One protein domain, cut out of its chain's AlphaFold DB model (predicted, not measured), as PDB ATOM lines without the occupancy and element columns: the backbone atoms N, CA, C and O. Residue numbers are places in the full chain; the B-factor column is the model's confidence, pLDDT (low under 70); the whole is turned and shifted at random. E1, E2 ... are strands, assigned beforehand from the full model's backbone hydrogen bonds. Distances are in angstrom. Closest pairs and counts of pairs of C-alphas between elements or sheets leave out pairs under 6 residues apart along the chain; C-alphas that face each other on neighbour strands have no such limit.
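Overview. This is residues 51 to 63 and 109 to 225 of the 230 residues of an uncharacterized protein of Candidatus Pacearchaeota archaeon CG10_big_fil_rev_8_21_14_0_10_32_14 (UniProt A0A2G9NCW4). Two sheets, E1 E2 E3 E6 E7 and E5 E4 E8 E9, lie face to face as a sandwich, strands crossed at 40 degrees, with little regular structure beyond them. The 130 printed residues include nine strands, E1 to E9, holding 49 residues, and no named helix: all strand, compact, radius of gyration of the C-alphas 14.1 A, spans 41 by 34 by 25 A. Both sheets are antiparallel; the first is branched.

Arrangement. Start at E1, residues 53 to 55, antiparallel to E3, residues 109 to 115; N 54 and O 114 are 3.0 A apart. E2, residues 61 to 63, lies on the same side of E3, N 61 to O 110 3.1 A. On the other side find E7, residues 176 to 182, N 111 to O 180 2.9 A. E6, residues 149 to 151, forms a hairpin with E7, N 150 to O 181 3.0 A. In the other sheet E4, residues 122 to 128, neighbours E5, residues 133 to 139, in a hairpin, N 125 to O 136 2.8 A, and E8, residues 196 to 203, N 124 to O 200 2.8 A. E9, residues 212 to 215, forms a hairpin with E8, N 197 to O 214 2.9 A.

Along the chain. Find C-alpha 53 at (23.157, -13.474, -13.800), where E1 begins; E8 runs 23.2 A, and E9 ends at C-alpha 215, (38.927, -13.304, -9.248).

Size, cuts and confidence. Residues 64 to 108 are not printed; C-alphas 63 and 109 are 6.4 A apart. Links E6 to E7 and E7 to E8 are long. In this model pLDDT is under 70 at residues 154 to 167 and 222 to 225.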
ATOM      1  N   ASN A  51      21.439 -12.210  -8.695       95.94
ATOM      2  CA  ASN A  51      21.788 -13.618  -8.478       95.94
ATOM      3  C   ASN A  51      21.403 -14.544  -9.645       95.94
ATOM      4  O   ASN A  51      21.841 -15.692  -9.701       95.94
ATOM      5  N   LYS A  52      20.560 -14.077 -10.572       96.50
ATOM      6  CA  LYS A  52      20.190 -14.836 -11.768       96.50
ATOM      7  C   LYS A  52      21.150 -14.599 -12.933       96.50
ATOM      8  O   LYS A  52      21.042 -15.309 -13.926       96.50
ATOM      9  N   LEU A  53      22.072 -13.644 -12.842       97.31
ATOM     10  CA  LEU A  53      23.157 -13.474 -13.800       97.31
ATOM     11  C   LEU A  53      24.455 -13.963 -13.152       97.31
ATOM     12  O   LEU A  53      24.962 -13.325 -12.237       97.31
ATOM     13  N   THR A  54      25.000 -15.082 -13.626       97.88
ATOM     14  CA  THR A  54      26.191 -15.701 -13.015       97.88
ATOM     15  C   THR A  54      27.268 -15.993 -14.047       97.88
ATOM     16  O   THR A  54      26.975 -16.260 -15.215       97.88
ATOM     17  N   LEU A  55      28.529 -15.957 -13.621       97.44
ATOM     18  CA  LEU A  55      29.660 -16.402 -14.424       97.44
ATOM     19  C   LEU A  55      29.826 -17.913 -14.282       97.44
ATOM     20  O   LEU A  55      29.953 -18.459 -13.184       97.44
ATOM     21  N   ASN A  56      29.905 -18.606 -15.413       95.56
ATOM     22  CA  ASN A  56      30.330 -19.990 -15.423       95.56
ATOM     23  C   ASN A  56      31.857 -20.043 -15.317       95.56
ATOM     24  O   ASN A  56      32.577 -19.945 -16.314       95.56
ATOM     25  N   LYS A  57      32.353 -20.189 -14.086       94.88
ATOM     26  CA  LYS A  57      33.791 -20.213 -13.771       94.88
ATOM     27  C   LYS A  57      34.531 -21.339 -14.494       94.88
ATOM     28  O   LYS A  57      35.678 -21.161 -14.880       94.88
ATOM     29  N   ARG A  58      33.847 -22.457 -14.762       89.94
ATOM     30  CA  ARG A  58      34.390 -23.600 -15.510       89.94
ATOM     31  C   ARG A  58      34.567 -23.317 -17.003       89.94
ATOM     32  O   ARG A  58      35.201 -24.104 -17.678       89.94
ATOM     33  N   TYR A  59      34.027 -22.229 -17.538       90.62
ATOM     34  CA  TYR A  59      34.197 -21.859 -18.948       90.62
ATOM     35  C   TYR A  59      34.653 -20.405 -19.120       90.62
ATOM     36  O   TYR A  59      34.624 -19.867 -20.223       90.62
ATOM     37  N   THR A  60      35.067 -19.765 -18.025       94.75
ATOM     38  CA  THR A  60      35.642 -18.419 -18.019       94.75
ATOM     39  C   THR A  60      37.131 -18.558 -17.764       94.75
ATOM     40  O   THR A  60      37.546 -18.902 -16.660       94.75
ATOM     41  N   CYS A  61      37.935 -18.346 -18.798       94.81
ATOM     42  CA  CYS A  61      39.371 -18.584 -18.757       94.81
ATOM     43  C   CYS A  61      40.096 -17.684 -19.752       94.81
ATOM     44  O   CYS A  61      39.486 -17.074 -20.630       94.81
ATOM     45  N   PHE A  62      41.410 -17.608 -19.604       93.50
ATOM     46  CA  PHE A  62      42.278 -16.878 -20.506       93.50
ATOM     47  C   PHE A  62      43.139 -17.844 -21.315       93.50
ATOM     48  O   PHE A  62      43.812 -18.707 -20.755       93.50
ATOM     49  N   PHE A  63      43.125 -17.712 -22.632       88.75
ATOM     50  CA  PHE A  63      43.910 -18.542 -23.534       88.75
ATOM     51  C   PHE A  63      45.035 -17.717 -24.135       88.75
ATOM     52  O   PHE A  63      44.784 -16.634 -24.650       88.75
ATOM     53  N   GLN A 109      40.349 -13.716 -24.015       95.19
ATOM     54  CA  GLN A 109      39.552 -13.872 -22.803       95.19
ATOM     55  C   GLN A 109      38.204 -14.510 -23.142       95.19
ATOM     56  O   GLN A 109      37.364 -13.903 -23.806       95.19
ATOM     57  N   TYR A 110      37.984 -15.717 -22.630       94.00
ATOM     58  CA  TYR A 110      36.703 -16.409 -22.694       94.00
ATOM     59  C   TYR A 110      35.881 -16.039 -21.465       94.00
ATOM     60  O   TYR A 110      36.354 -16.149 -20.332       94.00
ATOM     61  N   VAL A 111      34.650 -15.584 -21.674       96.31
ATOM     62  CA  VAL A 111      33.715 -15.223 -20.603       96.31
ATOM     63  C   VAL A 111      32.424 -15.985 -20.822       96.31
ATOM     64  O   VAL A 111      31.726 -15.767 -21.810       96.31
ATOM     65  N   SER A 112      32.105 -16.893 -19.905       95.56
ATOM     66  CA  SER A 112      30.892 -17.696 -19.987       95.56
ATOM     67  C   SER A 112      29.865 -17.197 -18.986       95.56
ATOM     68  O   SER A 112      30.125 -17.143 -17.787       95.56
ATOM     69  N   ILE A 113      28.706 -16.791 -19.493       97.38
ATOM     70  CA  ILE A 113      27.656 -16.110 -18.739       97.38
ATOM     71  C   ILE A 113      26.407 -16.982 -18.771       97.38
ATOM     72  O   ILE A 113      25.914 -17.339 -19.843       97.38
ATOM     73  N   ASN A 114      25.884 -17.299 -17.592       97.31
ATOM     74  CA  ASN A 114      24.601 -17.956 -17.410       97.31
ATOM     75  C   ASN A 114      23.547 -16.907 -17.059       97.31
ATOM     76  O   ASN A 114      23.655 -16.210 -16.047       97.31
ATOM     77  N   VAL A 115      22.507 -16.828 -17.884       96.94
ATOM     78  CA  VAL A 115      21.347 -15.967 -17.657       96.94
ATOM     79  C   VAL A 115      20.200 -16.836 -17.156       96.94
ATOM     80  O   VAL A 115      19.765 -17.762 -17.837       96.94
ATOM     81  N   GLY A 116      19.706 -16.545 -15.958       96.56
ATOM     82  CA  GLY A 116      18.550 -17.197 -15.357       96.56
ATOM     83  C   GLY A 116      17.229 -16.744 -15.981       96.56
ATOM     84  O   GLY A 116      17.159 -16.317 -17.134       96.56
ATOM     85  N   ASP A 117      16.143 -16.848 -15.216       96.00
ATOM     86  CA  ASP A 117      14.811 -16.428 -15.667       96.00
ATOM     87  C   ASP A 117      14.598 -14.915 -15.477       96.00
ATOM     88  O   ASP A 117      13.890 -14.495 -14.552       96.00
ATOM     89  N   ILE A 118      15.302 -14.102 -16.283       94.25
ATOM     90  CA  ILE A 118      15.238 -12.624 -16.278       94.25
ATOM     91  C   ILE A 118      15.365 -12.058 -17.690       94.25
ATOM     92  O   ILE A 118      16.135 -12.563 -18.503       94.25
ATOM     93  N   GLU A 119      14.656 -10.966 -17.965       92.75
ATOM     94  CA  GLU A 119      14.892 -10.156 -19.166       92.75
ATOM     95  C   GLU A 119      16.032  -9.179 -18.902       92.75
ATOM     96  O   GLU A 119      15.968  -8.385 -17.967       92.75
ATOM     97  N   ILE A 120      17.071  -9.263 -19.729       94.56
ATOM     98  CA  ILE A 120      18.183  -8.318 -19.759       94.56
ATOM     99  C   ILE A 120      18.277  -7.707 -21.142       94.56
ATOM    100  O   ILE A 120      18.148  -8.406 -22.145       94.56
ATOM    101  N   GLU A 121      18.527  -6.407 -21.183       95.00
ATOM    102  CA  GLU A 121      18.747  -5.682 -22.432       95.00
ATOM    103  C   GLU A 121      20.179  -5.912 -22.921       95.00
ATOM    104  O   GLU A 121      20.419  -6.213 -24.091       95.00
ATOM    105  N   LYS A 122      21.137  -5.811 -21.993       96.00
ATOM    106  CA  LYS A 122      22.555  -6.069 -22.240       96.00
ATOM    107  C   LYS A 122      23.283  -6.505 -20.972       96.00
ATOM    108  O   LYS A 122      22.806  -6.277 -19.858       96.00
ATOM    109  N   VAL A 123      24.455  -7.108 -21.144       97.44
ATOM    110  CA  VAL A 123      25.417  -7.363 -20.061       97.44
ATOM    111  C   VAL A 123      26.669  -6.544 -20.310       97.44
ATOM    112  O   VAL A 123      27.219  -6.569 -21.407       97.44
ATOM    113  N   ILE A 124      27.131  -5.844 -19.282       97.75
ATOM    114  CA  ILE A 124      28.435  -5.195 -19.277       97.75
ATOM    115  C   ILE A 124      29.431  -6.167 -18.657       97.75
ATOM    116  O   ILE A 124      29.246  -6.602 -17.522       97.75
ATOM    117  N   VAL A 125      30.479  -6.500 -19.398       98.12
ATOM    118  CA  VAL A 125      31.604  -7.310 -18.931       98.12
ATOM    119  C   VAL A 125      32.773  -6.377 -18.661       98.12
ATOM    120  O   VAL A 125      33.279  -5.752 -19.584       98.12
ATOM    121  N   GLY A 126      33.194  -6.263 -17.408       98.12
ATOM    122  CA  GLY A 126      34.396  -5.538 -17.009       98.12
ATOM    123  C   GLY A 126      35.578  -6.487 -16.847       98.12
ATOM    124  O   GLY A 126      35.470  -7.482 -16.133       98.12
ATOM    125  N   LEU A 127      36.708  -6.163 -17.467       98.06
ATOM    126  CA  LEU A 127      37.996  -6.825 -17.266       98.06
ATOM    127  C   LEU A 127      38.967  -5.864 -16.585       98.06
ATOM    128  O   LEU A 127      38.977  -4.674 -16.896       98.06
ATOM    129  N   SER A 128      39.804  -6.375 -15.688       97.38
ATOM    130  CA  SER A 128      40.922  -5.622 -15.115       97.38
ATOM    131  C   SER A 128      42.108  -6.536 -14.844       97.38
ATOM    132  O   SER A 128      41.924  -7.712 -14.528       97.38
ATOM    133  N   ASP A 129      43.315  -5.995 -14.968       94.56
ATOM    134  CA  ASP A 129      44.587  -6.662 -14.664       94.56
ATOM    135  C   ASP A 129      45.334  -6.033 -13.472       94.56
ATOM    136  O   ASP A 129      46.423  -6.477 -13.117       94.56
ATOM    137  N   GLY A 130      44.721  -5.051 -12.803       92.62
ATOM    138  CA  GLY A 130      45.309  -4.291 -11.696       92.62
ATOM    139  C   GLY A 130      46.089  -3.045 -12.128       92.62
ATOM    140  O   GLY A 130      46.303  -2.173 -11.288       92.62
ATOM    141  N   LEU A 131      46.461  -2.933 -13.405       92.69
ATOM    142  CA  LEU A 131      47.069  -1.734 -13.988       92.69
ATOM    143  C   LEU A 131      46.031  -0.917 -14.756       92.69
ATOM    144  O   LEU A 131      45.973   0.300 -14.601       92.69
ATOM    145  N   ASP A 132      45.187  -1.597 -15.532       95.94
ATOM    146  CA  ASP A 132      44.121  -1.001 -16.324       95.94
ATOM    147  C   ASP A 132      42.797  -1.778 -16.180       95.94
ATOM    148  O   ASP A 132      42.701  -2.862 -15.576       95.94
ATOM    149  N   SER A 133      41.723  -1.193 -16.703       96.81
ATOM    150  CA  SER A 133      40.406  -1.809 -16.765       96.81
ATOM    151  C   SER A 133      39.643  -1.386 -18.012       96.81
ATOM    152  O   SER A 133      39.701  -0.238 -18.442       96.81
ATOM    153  N   LYS A 134      38.865  -2.312 -18.574       97.50
ATOM    154  CA  LYS A 134      38.045  -2.055 -19.757       97.50
ATOM    155  C   LYS A 134      36.715  -2.779 -19.661       97.50
ATOM    156  O   LYS A 134      36.636  -3.877 -19.112       97.50
ATOM    157  N   ALA A 135      35.669  -2.149 -20.179       97.50
ATOM    158  CA  ALA A 135      34.318  -2.686 -20.169       97.50
ATOM    159  C   ALA A 135      33.814  -2.918 -21.595       97.50
ATOM    160  O   ALA A 135      34.123  -2.148 -22.505       97.50
ATOM    161  N   TYR A 136      33.014  -3.965 -21.768       96.50
ATOM    162  CA  TYR A 136      32.441  -4.365 -23.048       96.50
ATOM    163  C   TYR A 136      30.953  -4.620 -22.887       96.50
ATOM    164  O   TYR A 136      30.518  -5.174 -21.880       96.50
ATOM    165  N   GLU A 137      30.173  -4.245 -23.892       95.56
ATOM    166  CA  GLU A 137      28.730  -4.452 -23.887       95.56
ATOM    167  C   GLU A 137      28.356  -5.644 -24.765       95.56
ATOM    168  O   GLU A 137      28.738  -5.723 -25.930       95.56
ATOM    169  N   ILE A 138      27.576  -6.561 -24.201       95.31
ATOM    170  CA  ILE A 138      26.966  -7.684 -24.906       95.31
ATOM    171  C   ILE A 138      25.479  -7.382 -25.017       95.31
ATOM    172  O   ILE A 138      24.739  -7.512 -24.040       95.31
ATOM    173  N   VAL A 139      25.055  -6.953 -26.202       94.38
ATOM    174  CA  VAL A 139      23.668  -6.580 -26.505       94.38
ATOM    175  C   VAL A 139      23.028  -7.691 -27.335       94.38
ATOM    176  O   VAL A 139      23.613  -8.139 -28.321       94.38
ATOM    177  N   ALA A 140      21.834  -8.143 -26.947       89.94
ATOM    178  CA  ALA A 140      21.103  -9.155 -27.708       89.94
ATOM    179  C   ALA A 140      20.822  -8.666 -29.141       89.94
ATOM    180  O   ALA A 140      20.351  -7.546 -29.324       89.94
ATOM    181  N   GLY A 141      21.100  -9.491 -30.153       87.31
ATOM    182  CA  GLY A 141      20.850  -9.138 -31.557       87.31
ATOM    183  C   GLY A 141      21.923  -8.241 -32.189       87.31
ATOM    184  O   GLY A 141      21.853  -7.952 -33.380       87.31
ATOM    185  N   ALA A 142      22.929  -7.789 -31.431       89.06
ATOM    186  CA  ALA A 142      23.985  -6.956 -31.998       89.06
ATOM    187  C   ALA A 142      24.883  -7.753 -32.953       89.06
ATOM    188  O   ALA A 142      25.216  -8.916 -32.705       89.06
ATOM    189  N   ASN A 143      25.301  -7.096 -34.037       84.88
ATOM    190  CA  ASN A 143      26.237  -7.658 -35.001       84.88
ATOM    191  C   ASN A 143      27.652  -7.689 -34.394       84.88
ATOM    192  O   ASN A 143      28.195  -6.624 -34.080       84.88
ATOM    193  N   PRO A 144      28.279  -8.871 -34.256       79.88
ATOM    194  CA  PRO A 144      29.588  -8.966 -33.632       79.88
ATOM    195  C   PRO A 144      30.721  -8.374 -34.489       79.88
ATOM    196  O   PRO A 144      31.792  -8.095 -33.962       79.88
ATOM    197  N   ALA A 145      30.506  -8.115 -35.786       74.88
ATOM    198  CA  ALA A 145      31.522  -7.537 -36.674       74.88
ATOM    199  C   ALA A 145      32.035  -6.161 -36.207       74.88
ATOM    200  O   ALA A 145      33.161  -5.784 -36.519       74.88
ATOM    201  N   THR A 146      31.225  -5.420 -35.448       72.62
ATOM    202  CA  THR A 146      31.580  -4.093 -34.924       72.62
ATOM    203  C   THR A 146      31.928  -4.097 -33.436       72.62
ATOM    204  O   THR A 146      32.270  -3.046 -32.899       72.62
ATOM    205  N   SER A 147      31.828  -5.237 -32.745       81.44
ATOM    206  CA  SER A 147      32.164  -5.342 -31.322       81.44
ATOM    207  C   SER A 147      33.492  -6.050 -31.109       81.44
ATOM    208  O   SER A 147      33.875  -6.936 -31.854       81.44
ATOM    209  N   SER A 148      34.169  -5.725 -30.011       88.62
ATOM    210  CA  SER A 148      35.344  -6.470 -29.544       88.62
ATOM    211  C   SER A 148      35.012  -7.834 -28.921       88.62
ATOM    212  O   SER A 148      35.902  -8.508 -28.401       88.62
ATOM    213  N   VAL A 149      33.729  -8.205 -28.928       90.88
ATOM    214  CA  VAL A 149      33.168  -9.400 -28.298       90.88
ATOM    215  C   VAL A 149      32.459 -10.238 -29.355       90.88
ATOM    216  O   VAL A 149      31.707  -9.695 -30.162       90.88
ATOM    217  N   TYR A 150      32.665 -11.552 -29.325       89.00
ATOM    218  CA  TYR A 150      32.123 -12.499 -30.304       89.00
ATOM    219  C   TYR A 150      31.508 -13.707 -29.598       89.00
ATOM    220  O   TYR A 150      31.888 -14.031 -28.471       89.00
ATOM    221  N   ASN A 151      30.571 -14.396 -30.252       88.12
ATOM    222  CA  ASN A 151      30.070 -15.677 -29.755       88.12
ATOM    223  C   ASN A 151      31.170 -16.748 -29.880       88.12
ATOM    224  O   ASN A 151      31.813 -16.867 -30.922       88.12
ATOM    225  N   TYR A 152      31.348 -17.578 -28.852       85.12
ATOM    226  CA  TYR A 152      32.209 -18.758 -28.943       85.12
ATOM    227  C   TYR A 152      31.754 -19.694 -30.075       85.12
ATOM    228  O   TYR A 152      30.556 -19.918 -30.256       85.12
ATOM    229  N   GLY A 153      32.709 -20.240 -30.833       74.94
ATOM    230  CA  GLY A 153      32.446 -21.055 -32.027       74.94
ATOM    231  C   GLY A 153      32.163 -20.248 -33.300       74.94
ATOM    232  O   GLY A 153      32.070 -20.830 -34.375       74.94
ATOM    233  N   VAL A 154      32.073 -18.918 -33.201       62.94
ATOM    234  CA  VAL A 154      32.029 -17.991 -34.339       62.94
ATOM    235  C   VAL A 154      33.313 -17.173 -34.274       62.94
ATOM    236  O   VAL A 154      33.342 -16.059 -33.754       62.94
ATOM    237  N   GLY A 155      34.420 -17.799 -34.677       53.34
ATOM    238  CA  GLY A 155      35.724 -17.143 -34.667       53.34
ATOM    239  C   GLY A 155      35.754 -15.949 -35.630       53.34
ATOM    240  O   GLY A 155      35.053 -15.981 -36.650       53.34
ATOM    241  N   PRO A 156      36.554 -14.902 -35.344       49.69
ATOM    242  CA  PRO A 156      36.920 -13.941 -36.374       49.69
ATOM    243  C   PRO A 156      37.531 -14.719 -37.545       49.69
ATOM    244  O   PRO A 156      38.323 -15.634 -37.333       49.69
ATOM    245  N   THR A 157      37.150 -14.365 -38.768       51.94
ATOM    246  CA  THR A 157      37.569 -14.973 -40.047       51.94
ATOM    247  C   THR A 157      39.082 -14.911 -40.326       51.94
ATOM    248  O   THR A 157      39.508 -15.165 -41.447       51.94
ATOM    249  N   ASP A 158      39.903 -14.559 -39.338       48.47
ATOM    250  CA  ASP A 158      41.323 -14.237 -39.501       48.47
ATOM    251  C   ASP A 158      42.261 -15.444 -39.388       48.47
ATOM    252  O   ASP A 158      43.459 -15.285 -39.601       48.47
ATOM    253  N   TYR A 159      41.750 -16.642 -39.090       42.66
ATOM    254  CA  TYR A 159      42.549 -17.865 -39.172       42.66
ATOM    255  C   TYR A 159      42.157 -18.656 -40.429       42.66
ATOM    256  O   TYR A 159      41.113 -19.307 -40.483       42.66
ATOM    257  N   ASP A 160      43.000 -18.541 -41.456       40.31
ATOM    258  CA  ASP A 160      43.052 -19.364 -42.677       40.31
ATOM    259  C   ASP A 160      41.913 -19.282 -43.706       40.31
ATOM    260  O   ASP A 160      41.855 -20.099 -44.626       40.31
ATOM    261  N   GLY A 161      41.022 -18.288 -43.641       43.19
ATOM    262  CA  GLY A 161      39.991 -18.138 -44.681       43.19
ATOM    263  C   GLY A 161      39.016 -19.321 -44.749       43.19
ATOM    264  O   GLY A 161      38.316 -19.502 -45.746       43.19
ATOM    265  N   VAL A 162      38.943 -20.120 -43.681       42.78
ATOM    266  CA  VAL A 162      37.827 -21.032 -43.466       42.78
ATOM    267  C   VAL A 162      36.634 -20.143 -43.158       42.78
ATOM    268  O   VAL A 162      36.624 -19.465 -42.133       42.78
ATOM    269  N   GLU A 163      35.667 -20.097 -44.075       41.00
ATOM    270  CA  GLU A 163      34.415 -19.359 -43.922       41.00
ATOM    271  C   GLU A 163      33.722 -19.784 -42.620       41.00
ATOM    272  O   GLU A 163      32.920 -20.721 -42.578       41.00
ATOM    273  N   SER A 164      34.014 -19.091 -41.520       50.00
ATOM    274  CA  SER A 164      33.083 -19.027 -40.413       50.00
ATOM    275  C   SER A 164      31.831 -18.381 -40.992       50.00
ATOM    276  O   SER A 164      31.884 -17.309 -41.598       50.00
ATOM    277  N   GLY A 165      30.707 -19.098 -40.900       54.88
ATOM    278  CA  GLY A 165      29.421 -18.621 -41.397       54.88
ATOM    279  C   GLY A 165      29.130 -17.190 -40.924       54.88
ATOM    280  O   GLY A 165      29.741 -16.727 -39.956       54.88
ATOM    281  N   PRO A 166      28.205 -16.480 -41.594       58.00
ATOM    282  CA  PRO A 166      27.976 -15.056 -41.368       58.00
ATOM    283  C   PRO A 166      27.886 -14.755 -39.868       58.00
ATOM    284  O   PRO A 166      27.264 -15.549 -39.150       58.00
ATOM    285  N   PRO A 167      28.500 -13.651 -39.394       61.84
ATOM    286  CA  PRO A 167      28.585 -13.325 -37.979       61.84
ATOM    287  C   PRO A 167      27.203 -13.447 -37.347       61.84
ATOM    288  O   PRO A 167      26.320 -12.622 -37.579       61.84
ATOM    289  N   SER A 168      26.986 -14.526 -36.592       74.19
ATOM    290  CA  SER A 168      25.688 -14.738 -35.973       74.19
ATOM    291  C   SER A 168      25.552 -13.712 -34.860       74.19
ATOM    292  O   SER A 168      26.466 -13.597 -34.038       74.19
ATOM    293  N   GLU A 169      24.429 -13.003 -34.833       84.94
ATOM    294  CA  GLU A 169      24.099 -12.009 -33.811       84.94
ATOM    295  C   GLU A 169      24.444 -12.493 -32.393       84.94
ATOM    296  O   GLU A 169      24.325 -13.682 -32.068       84.94
ATOM    297  N   LEU A 170      24.878 -11.576 -31.526       86.00
ATOM    298  CA  LEU A 170      25.138 -11.886 -30.120       86.00
ATOM    299  C   LEU A 170      23.856 -12.400 -29.452       86.00
ATOM    300  O   LEU A 170      22.806 -11.752 -29.481       86.00
ATOM    301  N   LYS A 171      23.933 -13.595 -28.854       85.56
ATOM    302  CA  LYS A 171      22.765 -14.279 -28.283       85.56
ATOM    303  C   LYS A 171      22.736 -14.123 -26.776       85.56
ATOM    304  O   LYS A 171      23.457 -14.818 -26.075       85.56
ATOM    305  N   LEU A 172      21.818 -13.307 -26.277       88.38
ATOM    306  CA  LEU A 172      21.571 -13.147 -24.851       88.38
ATOM    307  C   LEU A 172      20.107 -13.510 -24.575       88.38
ATOM    308  O   LEU A 172      19.201 -12.753 -24.906       88.38
ATOM    309  N   ALA A 173      19.864 -14.712 -24.052       89.00
ATOM    310  CA  ALA A 173      18.516 -15.251 -23.866       89.00
ATOM    311  C   ALA A 173      18.323 -15.812 -22.454       89.00
ATOM    312  O   ALA A 173      19.265 -16.310 -21.838       89.00
ATOM    313  N   LYS A 174      17.078 -15.765 -21.962       92.81
ATOM    314  CA  LYS A 174      16.675 -16.356 -20.677       92.81
ATOM    315  C   LYS A 174      17.041 -17.831 -20.599       92.81
ATOM    316  O   LYS A 174      16.855 -18.558 -21.573       92.81
ATOM    317  N   LYS A 175      17.419 -18.286 -19.403       93.31
ATOM    318  CA  LYS A 175      17.690 -19.701 -19.089       93.31
ATOM    319  C   LYS A 175      18.733 -20.326 -20.021       93.31
ATOM    320  O   LYS A 175      18.632 -21.502 -20.365       93.31
ATOM    321  N   GLN A 176      19.721 -19.545 -20.456       92.25
ATOM    322  CA  GLN A 176      20.790 -20.014 -21.332       92.25
ATOM    323  C   GLN A 176      22.162 -19.627 -20.787       92.25
ATOM    324  O   GLN A 176      22.353 -18.541 -20.239       92.25
ATOM    325  N   GLY A 177      23.118 -20.534 -20.975       93.62
ATOM    326  CA  GLY A 177      24.543 -20.266 -20.828       93.62
ATOM    327  C   GLY A 177      25.162 -20.008 -22.197       93.62
ATOM    328  O   GLY A 177      24.923 -20.775 -23.137       93.62
ATOM    329  N   LYS A 178      25.935 -18.931 -22.326       93.94
ATOM    330  CA  LYS A 178      26.675 -18.594 -23.549       93.94
ATOM    331  C   LYS A 178      28.087 -18.160 -23.207       93.94
ATOM    332  O   LYS A 178      28.302 -17.439 -22.235       93.94
ATOM    333  N   THR A 179      29.034 -18.602 -24.024       92.81
ATOM    334  CA  THR A 179      30.435 -18.205 -23.920       92.81
ATOM    335  C   THR A 179      30.744 -17.183 -24.995       92.81
ATOM    336  O   THR A 179      30.358 -17.350 -26.154       92.81
ATOM    337  N   TYR A 180      31.442 -16.135 -24.590       93.88
ATOM    338  CA  TYR A 180      31.876 -15.038 -25.432       93.88
ATOM    339  C   TYR A 180      33.393 -14.959 -25.431       93.88
ATOM    340  O   TYR A 180      34.036 -15.343 -24.454       93.88
ATOM    341  N   VAL A 181      33.950 -14.446 -26.520       92.12
ATOM    342  CA  VAL A 181      35.392 -14.268 -26.694       92.12
ATOM    343  C   VAL A 181      35.684 -12.786 -26.854       92.12
ATOM    344  O   VAL A 181      35.078 -12.125 -27.697       92.12
ATOM    345  N   ILE A 182      36.612 -12.276 -26.051       93.62
ATOM    346  CA  ILE A 182      37.166 -10.927 -26.167       93.62
ATOM    347  C   ILE A 182      38.564 -11.059 -26.765       93.62
ATOM    348  O   ILE A 182      39.390 -11.832 -26.265       93.62
ATOM    349  N   ARG A 183      38.811 -10.335 -27.860       87.75
ATOM    350  CA  ARG A 183      40.077 -10.410 -28.600       87.75
ATOM    351  C   ARG A 183      41.235  -9.775 -27.842       87.75
ATOM    352  O   ARG A 183      41.057  -8.852 -27.050       87.75
ATOM    353  N   TYR A 184      42.427 -10.232 -28.194       85.94
ATOM    354  CA  TYR A 184      43.697  -9.823 -27.613       85.94
ATOM    355  C   TYR A 184      44.020  -8.333 -27.733       85.94
ATOM    356  O   TYR A 184      44.592  -7.753 -26.812       85.94
ATOM    357  N   ASP A 185      43.632  -7.707 -28.844       85.88
ATOM    358  CA  ASP A 185      43.801  -6.276 -29.114       85.88
ATOM    359  C   ASP A 185      42.802  -5.418 -28.331       85.88
ATOM    360  O   ASP A 185      42.964  -4.208 -28.189       85.88
ATOM    361  N   ALA A 186      41.751  -6.055 -27.821       91.38
ATOM    362  CA  ALA A 186      40.691  -5.391 -27.110       91.38
ATOM    363  C   ALA A 186      40.827  -5.470 -25.595       91.38
ATOM    364  O   ALA A 186      40.088  -4.727 -24.952       91.38
ATOM    365  N   LEU A 187      41.712  -6.301 -25.036       93.38
ATOM    366  CA  LEU A 187      41.953  -6.449 -23.591       93.38
ATOM    367  C   LEU A 187      42.393  -5.129 -22.918       93.38
ATOM    368  O   LEU A 187      42.784  -4.207 -23.634       93.38
ATOM    369  N   PRO A 188      42.318  -5.013 -21.570       92.62
ATOM    370  CA  PRO A 188      42.821  -3.838 -20.848       92.62
ATOM    371  C   PRO A 188      44.296  -3.567 -21.164       92.62
ATOM    372  O   PRO A 188      44.618  -2.550 -21.769       92.62
ATOM    373  N   THR A 189      45.163  -4.545 -20.896       91.31
ATOM    374  CA  THR A 189      46.528  -4.584 -21.426       91.31
ATOM    375  C   THR A 189      46.604  -5.623 -22.541       91.31
ATOM    376  O   THR A 189      46.212  -6.780 -22.369       91.31
ATOM    377  N   VAL A 190      47.102  -5.209 -23.706       84.19
ATOM    378  CA  VAL A 190      47.178  -6.047 -24.912       84.19
ATOM    379  C   VAL A 190      47.948  -7.341 -24.624       84.19
ATOM    380  O   VAL A 190      49.045  -7.308 -24.070       84.19
ATOM    381  N   ASN A 191      47.369  -8.484 -25.013       79.44
ATOM    382  CA  ASN A 191      47.905  -9.840 -24.788       79.44
ATOM    383  C   ASN A 191      48.146 -10.236 -23.318       79.44
ATOM    384  O   ASN A 191      48.739 -11.284 -23.063       79.44
ATOM    385  N   TYR A 192      47.702  -9.441 -22.346       88.75
ATOM    386  CA  TYR A 192      47.932  -9.729 -20.937       88.75
ATOM    387  C   TYR A 192      46.710 -10.373 -20.288       88.75
ATOM    388  O   TYR A 192      45.569  -9.991 -20.552       88.75
ATOM    389  N   LYS A 193      46.950 -11.350 -19.405       93.75
ATOM    390  CA  LYS A 193      45.885 -12.047 -18.681       93.75
ATOM    391  C   LYS A 193      45.223 -11.102 -17.672       93.75
ATOM    392  O   LYS A 193      45.897 -10.698 -16.721       93.75
ATOM    393  N   PRO A 194      43.913 -10.819 -17.776       96.19
ATOM    394  CA  PRO A 194      43.226 -10.065 -16.740       96.19
ATOM    395  C   PRO A 194      43.212 -10.845 -15.415       96.19
ATOM    396  O   PRO A 194      43.133 -12.073 -15.380       96.19
ATOM    397  N   SER A 195      43.284 -10.134 -14.296       97.12
ATOM    398  CA  SER A 195      43.204 -10.720 -12.956       97.12
ATOM    399  C   SER A 195      41.761 -10.828 -12.461       97.12
ATOM    400  O   SER A 195      41.481 -11.619 -11.558       97.12
ATOM    401  N   LYS A 196      40.835 -10.066 -13.059       97.69
ATOM    402  CA  LYS A 196      39.437  -9.981 -12.637       97.69
ATOM    403  C   LYS A 196      38.473  -9.853 -13.817       97.69
ATOM    404  O   LYS A 196      38.695  -9.040 -14.713       97.69
ATOM    405  N   VAL A 197      37.359 -10.587 -13.745       98.19
ATOM    406  CA  VAL A 197      36.157 -10.384 -14.575       98.19
ATOM    407  C   VAL A 197      34.991  -9.989 -13.680       98.19
ATOM    408  O   VAL A 197      34.771 -10.609 -12.642       98.19
ATOM    409  N   VAL A 198      34.221  -8.993 -14.097       98.31
ATOM    410  CA  VAL A 198      32.964  -8.570 -13.469       98.31
ATOM    411  C   VAL A 198      31.876  -8.562 -14.528       98.31
ATOM    412  O   VAL A 198      32.129  -8.142 -15.654       98.31
ATOM    413  N   ILE A 199      30.664  -8.980 -14.174       98.19
ATOM    414  CA  ILE A 199      29.497  -8.799 -15.036       98.19
ATOM    415  C   ILE A 199      28.413  -7.987 -14.336       98.19
ATOM    416  O   ILE A 199      28.129  -8.203 -13.158       98.19
ATOM    417  N   SER A 200      27.787  -7.084 -15.083       98.00
ATOM    418  CA  SER A 200      26.685  -6.245 -14.610       98.00
ATOM    419  C   SER A 200      25.552  -6.241 -15.638       98.00
ATOM    420  O   SER A 200      25.789  -5.881 -16.794       98.00
ATOM    421  N   PRO A 201      24.318  -6.630 -15.270       97.38
ATOM    422  CA  PRO A 201      23.189  -6.557 -16.185       97.38
ATOM    423  C   PRO A 201      22.705  -5.115 -16.356       97.38
ATOM    424  O   PRO A 201      22.820  -4.288 -15.451       97.38
ATOM    425  N   VAL A 202      22.091  -4.843 -17.503       96.69
ATOM    426  CA  VAL A 202      21.327  -3.621 -17.760       96.69
ATOM    427  C   VAL A 202      19.867  -3.991 -17.972       96.69
ATOM    428  O   VAL A 202      19.546  -4.832 -18.818       96.69
ATOM    429  N   ILE A 203      18.994  -3.390 -17.163       94.25
ATOM    430  CA  ILE A 203      17.564  -3.709 -17.099       94.25
ATOM    431  C   ILE A 203      16.782  -2.402 -17.008       94.25
ATOM    432  O   ILE A 203      17.001  -1.608 -16.091       94.25
ATOM    433  N   GLY A 204      15.859  -2.170 -17.940       92.44
ATOM    434  CA  GLY A 204      15.101  -0.923 -18.016       92.44
ATOM    435  C   GLY A 204      15.993   0.287 -18.300       92.44
ATOM    436  O   GLY A 204      15.794   1.333 -17.683       92.44
ATOM    437  N   GLY A 205      17.023   0.133 -19.138       93.12
ATOM    438  CA  GLY A 205      17.996   1.178 -19.468       93.12
ATOM    439  C   GLY A 205      18.986   1.540 -18.355       93.12
ATOM    440  O   GLY A 205      19.801   2.445 -18.539       93.12
ATOM    441  N   LYS A 206      18.951   0.859 -17.202       93.81
ATOM    442  CA  LYS A 206      19.826   1.138 -16.056       93.81
ATOM    443  C   LYS A 206      20.829   0.013 -15.837       93.81
ATOM    444  O   LYS A 206      20.445  -1.149 -15.720       93.81
ATOM    445  N   THR A 207      22.105   0.370 -15.710       96.44
ATOM    446  CA  THR A 207      23.150  -0.557 -15.264       96.44
ATOM    447  C   THR A 207      22.940  -0.894 -13.798       96.44
ATOM    448  O   THR A 207      22.978  -0.018 -12.931       96.44
ATOM    449  N   CYS A 208      22.695  -2.168 -13.523       95.69
ATOM    450  CA  CYS A 208      22.643  -2.673 -12.167       95.69
ATOM    451  C   CYS A 208      24.061  -2.820 -11.590       95.69
ATOM    452  O   CYS A 208      25.061  -2.706 -12.302       95.69
ATOM    453  N   GLY A 209      24.158  -3.063 -10.281       94.81
ATOM    454  CA  GLY A 209      25.440  -3.365  -9.643       94.81
ATOM    455  C   GLY A 209      26.093  -4.637 -10.194       94.81
ATOM    456  O   GLY A 209      25.580  -5.284 -11.109       94.81
ATOM    457  N   THR A 210      27.230  -5.011  -9.613       96.81
ATOM    458  CA  THR A 210      27.903  -6.275  -9.927       96.81
ATOM    459  C   THR A 210      26.952  -7.451  -9.708       96.81
ATOM    460  O   THR A 210      26.503  -7.672  -8.585       96.81
ATOM    461  N   GLY A 211      26.653  -8.189 -10.778       93.94
ATOM    462  CA  GLY A 211      25.904  -9.442 -10.712       93.94
ATOM    463  C   GLY A 211      26.777 -10.571 -10.181       93.94
ATOM    464  O   GLY A 211      26.452 -11.186  -9.173       93.94
ATOM    465  N   ASP A 212      27.929 -10.782 -10.817       98.00
ATOM    466  CA  ASP A 212      28.905 -11.791 -10.405       98.00
ATOM    467  C   ASP A 212      30.327 -11.360 -10.794       98.00
ATOM    468  O   ASP A 212      30.530 -10.448 -11.604       98.00
ATOM    469  N   GLN A 213      31.324 -12.014 -10.204       97.81
ATOM    470  CA  GLN A 213      32.726 -11.787 -10.512       97.81
ATOM    471  C   GLN A 213      33.570 -13.060 -10.386       97.81
ATOM    472  O   GLN A 213      33.340 -13.930  -9.543       97.81
ATOM    473  N   VAL A 214      34.620 -13.119 -11.198       97.50
ATOM    474  CA  VAL A 214      35.705 -14.091 -11.072       97.50
ATOM    475  C   VAL A 214      36.972 -13.326 -10.736       97.50
ATOM    476  O   VAL A 214      37.366 -12.408 -11.455       97.50
ATOM    477  N   LEU A 215      37.577 -13.702  -9.617       96.06
ATOM    478  CA  LEU A 215      38.927 -13.304  -9.248       96.06
ATOM    479  C   LEU A 215      39.874 -14.411  -9.709       96.06
ATOM    480  O   LEU A 215      39.477 -15.574  -9.697       96.06
ATOM    481  N   GLU A 216      41.091 -14.037 -10.095       93.50
ATOM    482  CA  GLU A 216      42.145 -14.963 -10.521       93.50
ATOM    483  C   GLU A 216      41.716 -15.838 -11.706       93.50
ATOM    484  O   GLU A 216      41.439 -17.030 -11.584       93.50
ATOM    485  N   ILE A 217      41.665 -15.235 -12.895       94.50
ATOM    486  CA  ILE A 217      41.239 -15.936 -14.110       94.50
ATOM    487  C   ILE A 217      42.204 -17.102 -14.415       94.50
ATOM    488  O   ILE A 217      43.415 -16.870 -14.570       94.50
ATOM    489  N   PRO A 218      41.710 -18.350 -14.526       94.31
ATOM    490  CA  PRO A 218      42.544 -19.496 -14.865       94.31
ATOM    491  C   PRO A 218      42.945 -19.473 -16.342       94.31
ATOM    492  O   PRO A 218      42.269 -18.872 -17.181       94.31
ATOM    493  N   SER A 219      44.030 -20.168 -16.678       90.94
ATOM    494  CA  SER A 219      44.393 -20.406 -18.077       90.94
ATOM    495  C   SER A 219      43.480 -21.469 -18.705       90.94
ATOM    496  O   SER A 219      43.091 -22.427 -18.032       90.94
ATOM    497  N   CYS A 220      43.132 -21.312 -19.982       87.38
ATOM    498  CA  CYS A 220      42.392 -22.319 -20.742       87.38
ATOM    499  C   CYS A 220      43.288 -23.525 -21.085       87.38
ATOM    500  O   CYS A 220      44.493 -23.371 -21.283       87.38
ATOM    501  N   ASP A 221      42.690 -24.711 -21.190       80.44
ATOM    502  CA  ASP A 221      43.311 -25.924 -21.719       80.44
ATOM    503  C   ASP A 221      43.416 -25.808 -23.244       80.44
ATOM    504  O   ASP A 221      42.383 -25.642 -23.905       80.44
ATOM    505  N   PRO A 222      44.622 -25.904 -23.825       69.69
ATOM    506  CA  PRO A 222      44.803 -25.838 -25.270       69.69
ATOM    507  C   PRO A 222      44.106 -26.966 -26.040       69.69
ATOM    508  O   PRO A 222      43.789 -26.773 -27.209       69.69
ATOM    509  N   ALA A 223      43.835 -28.119 -25.422       68.31
ATOM    510  CA  ALA A 223      43.180 -29.244 -26.089       68.31
ATOM    511  C   ALA A 223      41.658 -29.075 -26.210       68.31
ATOM    512  O   ALA A 223      41.044 -29.643 -27.113       68.31
ATOM    513  N   PHE A 224      41.042 -28.307 -25.307       62.03
ATOM    514  CA  PHE A 224      39.582 -28.214 -25.203       62.03
ATOM    515  C   PHE A 224      39.042 -26.783 -25.302       62.03
ATOM    516  O   PHE A 224      37.836 -26.607 -25.441       62.03
ATOM    517  N   GLY A 225      39.897 -25.755 -25.237       57.22
ATOM    518  CA  GLY A 225      39.477 -24.350 -25.244       57.22
ATOM    519  C   GLY A 225      38.728 -23.917 -23.974       57.22
ATOM    520  O   GLY A 225      38.049 -22.893 -23.978       57.22
TER     521      GLY A 225